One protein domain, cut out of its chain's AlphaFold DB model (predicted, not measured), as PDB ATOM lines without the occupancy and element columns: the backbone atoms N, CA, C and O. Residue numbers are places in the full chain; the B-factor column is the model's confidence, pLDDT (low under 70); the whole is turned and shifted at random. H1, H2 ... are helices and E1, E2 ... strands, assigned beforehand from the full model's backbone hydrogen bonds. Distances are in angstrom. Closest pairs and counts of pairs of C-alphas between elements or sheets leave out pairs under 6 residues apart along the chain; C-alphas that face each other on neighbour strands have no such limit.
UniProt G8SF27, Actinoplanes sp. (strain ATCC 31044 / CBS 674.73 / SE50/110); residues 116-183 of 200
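Overview. This is residues 116 to 183 of the 200 residues of a protein of Actinoplanes sp. (strain ATCC 31044 / CBS 674.73 / SE50/110) (UniProt G8SF27). A three-stranded antiparallel sheet is a slab with one long helix, H3, packed along one of its faces and a shorter helix, H1, on the opposite face. The tiny helix H2 grazes the sheet with its residues 153 to 154, and the link from E1 to E2 makes a tight hairpin turn. The printed part has 68 residues, with three named strands and three named helices in the order E1, E2, H1, H2, E3, H3; the sheet runs E2, E1, E3, and the class is mixed, helices and strands. The whole is compact, with a radius of gyration of the C-alphas of 11.7 A, and spans 31 by 25 by 17 A.

Along the chain. The inner strand E1 covers residues 117 to 122, 16.6 A from first to last C-alpha, and begins with C-alpha 117 at (106.591, 41.559, 115.185). The edge strands are E2, residues 128 to 134, 17.6 A long, and E3, residues 159 to 164, 17.0 A long. H3 covers residues 168 to 182, 20.4 A long, and ends with C-alpha 182 at (111.597, 32.075, 127.852). H1 covers residues 137 to 144, 10.5 A long, beginning with C-alpha 137 at (106.487, 37.428, 109.627). H2 has four residues, 151 to 154, and is 4.7 A long.

Arrangement. E1 and E2 form a hairpin, antiparallel at 161 degrees, with N 119 and O 132 at 2.8 A. E1 and E3 are antiparallel at 163 degrees, with N 120 and O 161 at 2.9 A. H3 is on the sheet at a height of 8.5 A, over E2 and E1, and runs along the strands, at 2 degrees to E1 on the local plane. Its closest C-alphas to E1 are those of Gly 171 and Ala 117, 5.7 A apart. H3 on this face makes two layers, a helix on one face of a sheet. H1 is on the opposite face at a height of 8.9 A, only just over none of the strands, with 2 of its C-alphas falling on E2 and 2 on E1. H2 only grazes the sheet; the closest C-alphas of H2 and E2 are those of Trp 153 and Leu 129, 6.6 A apart. H1 and H2 are close but not clearly touching, with the C-alphas of His 144 and Trp 154 at 6.9 A. H3 is apart from H1 and H2. E2, H1, H2 and E3 form a split strand-helix-strand unit, two strands running the same way with E1 between them, and its crossover is right-handed. In H1 and H3 every O i to N i+4 pair is within hydrogen-bond range; H2 is too short for such a pair.

Size, cuts and confidence. The two C-alphas farthest apart are those of Asp 125 and Thr 167, at 32.1 A. The printed part has no cut, and no link is long; that from H1 to H2 is short and the others are tight. The mean pLDDT of the printed part is 88.4, and no printed residue is under 70.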
ATOM      1  N   PRO A 116     106.584  45.664 112.807       84.00
ATOM      2  CA  PRO A 116     107.526  44.929 113.640       84.00
ATOM      3  C   PRO A 116     106.780  43.873 114.461       84.00
ATOM      4  O   PRO A 116     105.784  44.184 115.106       84.00
ATOM      5  N   ALA A 117     107.219  42.620 114.413       88.81
ATOM      6  CA  ALA A 117     106.591  41.559 115.185       88.81
ATOM      7  C   ALA A 117     107.588  40.552 115.720       88.81
ATOM      8  O   ALA A 117     108.588  40.228 115.072       88.81
ATOM      9  N   VAL A 118     107.243  40.018 116.885       94.25
ATOM     10  CA  VAL A 118     107.900  38.874 117.505       94.25
ATOM     11  C   VAL A 118     106.986  37.672 117.342       94.25
ATOM     12  O   VAL A 118     105.829  37.691 117.754       94.25
ATOM     13  N   TYR A 119     107.498  36.626 116.707       93.12
ATOM     14  CA  TYR A 119     106.804  35.355 116.545       93.12
ATOM     15  C   TYR A 119     107.480  34.269 117.376       93.12
ATOM     16  O   TYR A 119     108.700  34.275 117.571       93.12
ATOM     17  N   ARG A 120     106.676  33.320 117.848       95.75
ATOM     18  CA  ARG A 120     107.095  32.189 118.678       95.75
ATOM     19  C   ARG A 120     106.579  30.896 118.065       95.75
ATOM     20  O   ARG A 120     105.449  30.870 117.589       95.75
ATOM     21  N   PHE A 121     107.391  29.845 118.083       95.31
ATOM     22  CA  PHE A 121     107.027  28.505 117.620       95.31
ATOM     23  C   PHE A 121     107.079  27.502 118.759       95.31
ATOM     24  O   PHE A 121     108.043  27.504 119.527       95.31
ATOM     25  N   PHE A 122     106.097  26.610 118.799       93.88
ATOM     26  CA  PHE A 122     105.920  25.634 119.871       93.88
ATOM     27  C   PHE A 122     105.749  24.221 119.311       93.88
ATOM     28  O   PHE A 122     105.207  24.060 118.212       93.88
ATOM     29  N   ASP A 123     106.216  23.212 120.050       94.19
ATOM     30  CA  ASP A 123     105.944  21.801 119.749       94.19
ATOM     31  C   ASP A 123     104.589  21.327 120.302       94.19
ATOM     32  O   ASP A 123     103.808  22.110 120.840       94.19
ATOM     33  N   ALA A 124     104.294  20.038 120.112       94.62
ATOM     34  CA  ALA A 124     103.064  19.397 120.579       94.62
ATOM     35  C   ALA A 124     102.913  19.355 122.110       94.62
ATOM     36  O   ALA A 124     101.798  19.173 122.588       94.62
ATOM     37  N   ASP A 125     104.007  19.538 122.854       95.00
ATOM     38  CA  ASP A 125     104.034  19.561 124.319       95.00
ATOM     39  C   ASP A 125     104.056  21.010 124.857       95.00
ATOM     40  O   ASP A 125     104.476  21.247 125.992       95.00
ATOM     41  N   ASP A 126     103.675  21.991 124.028       93.94
ATOM     42  CA  ASP A 126     103.738  23.434 124.301       93.94
ATOM     43  C   ASP A 126     105.147  23.951 124.665       93.94
ATOM     44  O   ASP A 126     105.308  25.026 125.254       93.94
ATOM     45  N   ARG A 127     106.219  23.236 124.289       95.56
ATOM     46  CA  ARG A 127     107.585  23.720 124.523       95.56
ATOM     47  C   ARG A 127     107.969  24.743 123.472       95.56
ATOM     48  O   ARG A 127     107.860  24.510 122.269       95.56
ATOM     49  N   LEU A 128     108.522  25.860 123.934       96.06
ATOM     50  CA  LEU A 128     109.001  26.922 123.063       96.06
ATOM     51  C   LEU A 128     110.261  26.487 122.292       96.06
ATOM     52  O   LEU A 128     111.355  26.332 122.844       96.06
ATOM     53  N   LEU A 129     110.114  26.342 120.978       94.38
ATOM     54  CA  LEU A 129     111.172  25.923 120.066       94.38
ATOM     55  C   LEU A 129     112.039  27.099 119.626       94.38
ATOM     56  O   LEU A 129     113.268  27.022 119.667       94.38
ATOM     57  N   TYR A 130     111.403  28.177 119.172       95.31
ATOM     58  CA  TYR A 130     112.089  29.296 118.538       95.31
ATOM     59  C   TYR A 130     111.313  30.596 118.725       95.31
ATOM     60  O   TYR A 130     110.091  30.618 118.596       95.31
ATOM     61  N   VAL A 131     112.044  31.679 118.968       95.94
ATOM     62  CA  VAL A 131     111.533  33.053 118.961       95.94
ATOM     63  C   VAL A 131     112.265  33.825 117.878       95.94
ATOM     64  O   VAL A 131     113.483  33.690 117.744       95.94
ATOM     65  N   GLY A 132     111.553  34.643 117.114       93.56
ATOM     66  CA  GLY A 132     112.193  35.501 116.133       93.56
ATOM     67  C   GLY A 132     111.466  36.813 115.910       93.56
ATOM     68  O   GLY A 132     110.253  36.914 116.066       93.56
ATOM     69  N   TYR A 133     112.223  37.809 115.479       94.06
ATOM     70  CA  TYR A 133     111.727  39.097 115.030       94.06
ATOM     71  C   TYR A 133     111.613  39.151 113.503       94.06
ATOM     72  O   TYR A 133     112.454  38.623 112.758       94.06
ATOM     73  N   SER A 134     110.571  39.812 113.001       86.06
ATOM     74  CA  SER A 134     110.494  40.202 111.597       86.06
ATOM     75  C   SER A 134     109.523  41.348 111.364       86.06
ATOM     76  O   SER A 134     108.467  41.425 111.977       86.06
ATOM     77  N   ARG A 135     109.828  42.155 110.348       78.38
ATOM     78  CA  ARG A 135     108.852  43.022 109.679       78.38
ATOM     79  C   ARG A 135     108.084  42.298 108.580       78.38
ATOM     80  O   ARG A 135     107.370  42.917 107.835       78.38
ATOM     81  N   THR A 136     108.320  41.016 108.336       71.94
ATOM     82  CA  THR A 136     107.614  40.248 107.296       71.94
ATOM     83  C   THR A 136     107.414  38.830 107.802       71.94
ATOM     84  O   THR A 136     107.987  37.879 107.269       71.94
ATOM     85  N   VAL A 137     106.632  38.690 108.880       76.31
ATOM     86  CA  VAL A 137     106.487  37.428 109.627       76.31
ATOM     87  C   VAL A 137     106.203  36.257 108.684       76.31
ATOM     88  O   VAL A 137     106.976  35.309 108.655       76.31
ATOM     89  N   LEU A 138     105.210  36.362 107.798       73.06
ATOM     90  CA  LEU A 138     104.859  35.279 106.867       73.06
ATOM     91  C   LEU A 138     105.992  34.891 105.900       73.06
ATOM     92  O   LEU A 138     106.200  33.707 105.627       73.06
ATOM     93  N   HIS A 139     106.763  35.863 105.404       71.19
ATOM     94  CA  HIS A 139     107.921  35.568 104.557       71.19
ATOM     95  C   HIS A 139     109.002  34.827 105.350       71.19
ATOM     96  O   HIS A 139     109.573  33.852 104.860       71.19
ATOM     97  N   ARG A 140     109.237  35.248 106.595       80.75
ATOM     98  CA  ARG A 140     110.215  34.624 107.484       80.75
ATOM     99  C   ARG A 140     109.801  33.207 107.894       80.75
ATOM    100  O   ARG A 140     110.635  32.309 107.849       80.75
ATOM    101  N   ILE A 141     108.519  32.981 108.179       79.75
ATOM    102  CA  ILE A 141     107.930  31.652 108.421       79.75
ATOM    103  C   ILE A 141     108.173  30.734 107.210       79.75
ATOM    104  O   ILE A 141     108.724  29.643 107.350       79.75
ATOM    105  N   LYS A 142     107.863  31.201 105.994       76.75
ATOM    106  CA  LYS A 142     108.118  30.452 104.748       76.75
ATOM    107  C   LYS A 142     109.605  30.164 104.518       76.75
ATOM    108  O   LYS A 142     109.956  29.136 103.943       76.75
ATOM    109  N   GLN A 143     110.486  31.072 104.929       75.88
ATOM    110  CA  GLN A 143     111.926  30.844 104.865       75.88
ATOM    111  C   GLN A 143     112.349  29.740 105.843       75.88
ATOM    112  O   GLN A 143     113.080  28.838 105.440       75.88
ATOM    113  N   HIS A 144     111.859  29.757 107.085       84.75
ATOM    114  CA  HIS A 144     112.130  28.696 108.062       84.75
ATOM    115  C   HIS A 144     111.655  27.324 107.579       84.75
ATOM    116  O   HIS A 144     112.386  26.344 107.720       84.75
ATOM    117  N   SER A 145     110.509  27.267 106.895       81.00
ATOM    118  CA  SER A 145     109.987  26.022 106.326       81.00
ATOM    119  C   SER A 145     110.853  25.417 105.218       81.00
ATOM    120  O   SER A 145     110.619  24.276 104.826       81.00
ATOM    121  N   ARG A 146     111.818  26.168 104.675       80.12
ATOM    122  CA  ARG A 146     112.651  25.766 103.528       80.12
ATOM    123  C   ARG A 146     114.144  25.748 103.837       80.12
ATOM    124  O   ARG A 146     114.887  25.069 103.140       80.12
ATOM    125  N   ASP A 147     114.591  26.501 104.839       81.56
ATOM    126  CA  ASP A 147     116.000  26.588 105.218       81.56
ATOM    127  C   ASP A 147     116.449  25.289 105.912       81.56
ATOM    128  O   ASP A 147     115.938  24.980 106.996       81.56
ATOM    129  N   PRO A 148     117.444  24.561 105.364       84.56
ATOM    130  CA  PRO A 148     117.997  23.356 105.982       84.56
ATOM    131  C   PRO A 148     118.423  23.542 107.445       84.56
ATOM    132  O   PRO A 148     118.316  22.615 108.245       84.56
ATOM    133  N   LYS A 149     118.865  24.745 107.844       85.19
ATOM    134  CA  LYS A 149     119.275  25.025 109.233       85.19
ATOM    135  C   LYS A 149     118.100  25.052 110.205       85.19
ATOM    136  O   LYS A 149     118.288  24.763 111.389       85.19
ATOM    137  N   SER A 150     116.921  25.431 109.715       86.81
ATOM    138  CA  SER A 150     115.695  25.530 110.507       86.81
ATOM    139  C   SER A 150     114.961  24.192 110.595       86.81
ATOM    140  O   SER A 150     114.269  23.952 111.577       86.81
ATOM    141  N   GLN A 151     115.186  23.275 109.644       87.69
ATOM    142  CA  GLN A 151     114.515  21.968 109.606       87.69
ATOM    143  C   GLN A 151     114.648  21.154 110.900       87.69
ATOM    144  O   GLN A 151     113.703  20.477 111.281       87.69
ATOM    145  N   ARG A 152     115.764  21.289 111.629       87.69
ATOM    146  CA  ARG A 152     116.004  20.608 112.917       87.69
ATOM    147  C   ARG A 152     114.961  20.879 114.012       87.69
ATOM    148  O   ARG A 152     114.933  20.159 114.998       87.69
ATOM    149  N   TRP A 153     114.203  21.966 113.894       89.94
ATOM    150  CA  TRP A 153     113.143  22.339 114.836       89.94
ATOM    151  C   TRP A 153     111.816  22.576 114.127       89.94
ATOM    152  O   TRP A 153     110.763  22.322 114.696       89.94
ATOM    153  N   TRP A 154     111.859  23.010 112.866       90.00
ATOM    154  CA  TRP A 154     110.674  23.273 112.063       90.00
ATOM    155  C   TRP A 154     109.759  22.052 111.947       90.00
ATOM    156  O   TRP A 154     108.548  22.198 111.997       90.00
ATOM    157  N   ILE A 155     110.310  20.843 111.835       90.25
ATOM    158  CA  ILE A 155     109.498  19.619 111.739       90.25
ATOM    159  C   ILE A 155     108.709  19.306 113.020       90.25
ATOM    160  O   ILE A 155     107.777  18.513 112.972       90.25
ATOM    161  N   HIS A 156     109.086  19.909 114.151       90.12
ATOM    162  CA  HIS A 156     108.455  19.687 115.451       90.12
ATOM    163  C   HIS A 156     107.421  20.759 115.804       90.12
ATOM    164  O   HIS A 156     106.670  20.564 116.753       90.12
ATOM    165  N   GLN A 157     107.365  21.881 115.073       91.69
ATOM    166  CA  GLN A 157     106.411  22.943 115.386       91.69
ATOM    167  C   GLN A 157     104.981  22.510 115.042       91.69
ATOM    168  O   GLN A 157     104.737  21.972 113.959       91.69
ATOM    169  N   VAL A 158     104.034  22.799 115.931       90.69
ATOM    170  CA  VAL A 158     102.601  22.537 115.711       90.69
ATOM    171  C   VAL A 158     101.777  23.816 115.685       90.69
ATOM    172  O   VAL A 158     100.765  23.877 114.992       90.69
ATOM    173  N   HIS A 159     102.215  24.850 116.402       86.44
ATOM    174  CA  HIS A 159     101.543  26.138 116.413       86.44
ATOM    175  C   HIS A 159     102.532  27.288 116.628       86.44
ATOM    176  O   HIS A 159     103.688  27.096 117.021       86.44
ATOM    177  N   ALA A 160     102.057  28.497 116.337       88.88
ATOM    178  CA  ALA A 160     102.816  29.724 116.493       88.88
ATOM    179  C   ALA A 160     101.953  30.830 117.103       88.88
ATOM    180  O   ALA A 160     100.750  30.893 116.848       88.88
ATOM    181  N   SER A 161     102.581  31.728 117.855       88.69
ATOM    182  CA  SER A 161     101.973  32.991 118.286       88.69
ATOM    183  C   SER A 161     102.736  34.171 117.693       88.69
ATOM    184  O   SER A 161     103.922  34.060 117.374       88.69
ATOM    185  N   VAL A 162     102.043  35.294 117.494       89.44
ATOM    186  CA  VAL A 162     102.614  36.514 116.911       89.44
ATOM    187  C   VAL A 162     102.157  37.723 117.715       89.44
ATOM    188  O   VAL A 162     100.966  37.897 117.959       89.44
ATOM    189  N   GLU A 163     103.117  38.554 118.095       89.88
ATOM    190  CA  GLU A 163     102.931  39.793 118.839       89.88
ATOM    191  C   GLU A 163     103.436  40.963 117.987       89.88
ATOM    192  O   GLU A 163     104.563  40.923 117.488       89.88
ATOM    193  N   TRP A 164     102.590  41.973 117.780       86.88
ATOM    194  CA  TRP A 164     102.866  43.120 116.909       86.88
ATOM    195  C   TRP A 164     103.265  44.346 117.731       86.88
ATOM    196  O   TRP A 164     102.669  44.613 118.770       86.88
ATOM    197  N   PHE A 165     104.222  45.114 117.218       85.50
ATOM    198  CA  PHE A 165     104.768  46.315 117.841       85.50
ATOM    199  C   PHE A 165     104.649  47.512 116.895       85.50
ATOM    200  O   PHE A 165     104.584  47.357 115.672       85.50
ATOM    201  N   GLU A 166     104.619  48.714 117.468       78.06
ATOM    202  CA  GLU A 166     104.534  49.957 116.701       78.06
ATOM    203  C   GLU A 166     105.902  50.350 116.129       78.06
ATOM    204  O   GLU A 166     105.985  50.878 115.016       78.06
ATOM    205  N   THR A 167     106.983  50.044 116.854       79.75
ATOM    206  CA  THR A 167     108.357  50.396 116.466       79.75
ATOM    207  C   THR A 167     109.280  49.183 116.342       79.75
ATOM    208  O   THR A 167     109.044  48.113 116.910       79.75
ATOM    209  N   GLU A 168     110.343  49.332 115.545       82.38
ATOM    210  CA  GLU A 168     111.346  48.273 115.373       82.38
ATOM    211  C   GLU A 168     112.132  48.057 116.666       82.38
ATOM    212  O   GLU A 168     112.448  46.923 117.022       82.38
ATOM    213  N   GLU A 169     112.404  49.145 117.382       86.75
ATOM    214  CA  GLU A 169     113.097  49.167 118.660       86.75
ATOM    215  C   GLU A 169     112.340  48.353 119.717       86.75
ATOM    216  O   GLU A 169     112.947  47.513 120.383       86.75
ATOM    217  N   GLU A 170     111.020  48.541 119.828       87.31
ATOM    218  CA  GLU A 170     110.166  47.750 120.723       87.31
ATOM    219  C   GLU A 170     110.180  46.266 120.349       87.31
ATOM    220  O   GLU A 170     110.398  45.422 121.217       87.31
ATOM    221  N   GLY A 171     110.014  45.937 119.063       92.56
ATOM    222  CA  GLY A 171     110.005  44.546 118.604       92.56
ATOM    223  C   GLY A 171     111.335  43.821 118.841       92.56
ATOM    224  O   GLY A 171     111.347  42.675 119.287       92.56
ATOM    225  N   LEU A 172     112.468  44.485 118.601       91.19
ATOM    226  CA  LEU A 172     113.802  43.933 118.864       91.19
ATOM    227  C   LEU A 172     114.087  43.787 120.368       91.19
ATOM    228  O   LEU A 172     114.685  42.793 120.800       91.19
ATOM    229  N   ALA A 173     113.654  44.758 121.180       92.19
ATOM    230  CA  ALA A 173     113.762  44.679 122.633       92.19
ATOM    231  C   ALA A 173     112.915  43.523 123.189       92.19
ATOM    232  O   ALA A 173     113.407  42.746 124.014       92.19
ATOM    233  N   ALA A 174     111.690  43.360 122.687       95.69
ATOM    234  CA  ALA A 174     110.791  42.274 123.052       95.69
ATOM    235  C   ALA A 174     111.337  40.900 122.631       95.69
ATOM    236  O   ALA A 174     111.336  39.981 123.447       95.69
ATOM    237  N   GLU A 175     111.889  40.757 121.419       96.12
ATOM    238  CA  GLU A 175     112.558  39.519 120.983       96.12
ATOM    239  C   GLU A 175     113.701  39.156 121.939       96.12
ATOM    240  O   GLU A 175     113.811  38.020 122.405       96.12
ATOM    241  N   THR A 176     114.540  40.138 122.275       94.50
ATOM    242  CA  THR A 176     115.675  39.942 123.184       94.50
ATOM    243  C   THR A 176     115.209  39.528 124.581       94.50
ATOM    244  O   THR A 176     115.795  38.624 125.186       94.50
ATOM    245  N   ALA A 177     114.159  40.167 125.103       94.62
ATOM    246  CA  ALA A 177     113.571  39.835 126.396       94.62
ATOM    247  C   ALA A 177     112.970  38.420 126.401       94.62
ATOM    248  O   ALA A 177     113.241  37.650 127.325       94.62
ATOM    249  N   ALA A 178     112.237  38.051 125.349       95.12
ATOM    250  CA  ALA A 178     111.647  36.728 125.172       95.12
ATOM    251  C   ALA A 178     112.723  35.634 125.095       95.12
ATOM    252  O   ALA A 178     112.680  34.668 125.849       95.12
ATOM    253  N   ILE A 179     113.769  35.812 124.281       94.06
ATOM    254  CA  ILE A 179     114.866  34.834 124.181       94.06
ATOM    255  C   ILE A 179     115.554  34.620 125.541       94.06
ATOM    256  O   ILE A 179     115.892  33.490 125.895       94.06
ATOM    257  N   ARG A 180     115.759  35.690 126.322       91.88
ATOM    258  CA  ARG A 180     116.424  35.611 127.634       91.88
ATOM    259  C   ARG A 180     115.556  34.966 128.714       91.88
ATOM    260  O   ARG A 180     116.076  34.189 129.516       91.88
ATOM    261  N   SER A 181     114.274  35.321 128.763       94.62
ATOM    262  CA  SER A 181     113.348  34.881 129.812       94.62
ATOM    263  C   SER A 181     112.748  33.507 129.517       94.62
ATOM    264  O   SER A 181     112.749  32.645 130.393       94.62
ATOM    265  N   GLU A 182     112.318  33.278 128.276       94.75
ATOM    266  CA  GLU A 182     111.597  32.075 127.852       94.75
ATOM    267  C   GLU A 182     112.548  30.941 127.414       94.75
ATOM    268  O   GLU A 182     112.152  29.780 127.385       94.75
ATOM    269  N   LYS A 183     113.824  31.253 127.123       92.62
ATOM    270  CA  LYS A 183     114.899  30.288 126.791       92.62
ATOM    271  C   LYS A 183     114.496  29.247 125.722       92.62
ATOM    272  O   LYS A 183     114.613  28.045 125.973       92.62
TER     273      LYS A 183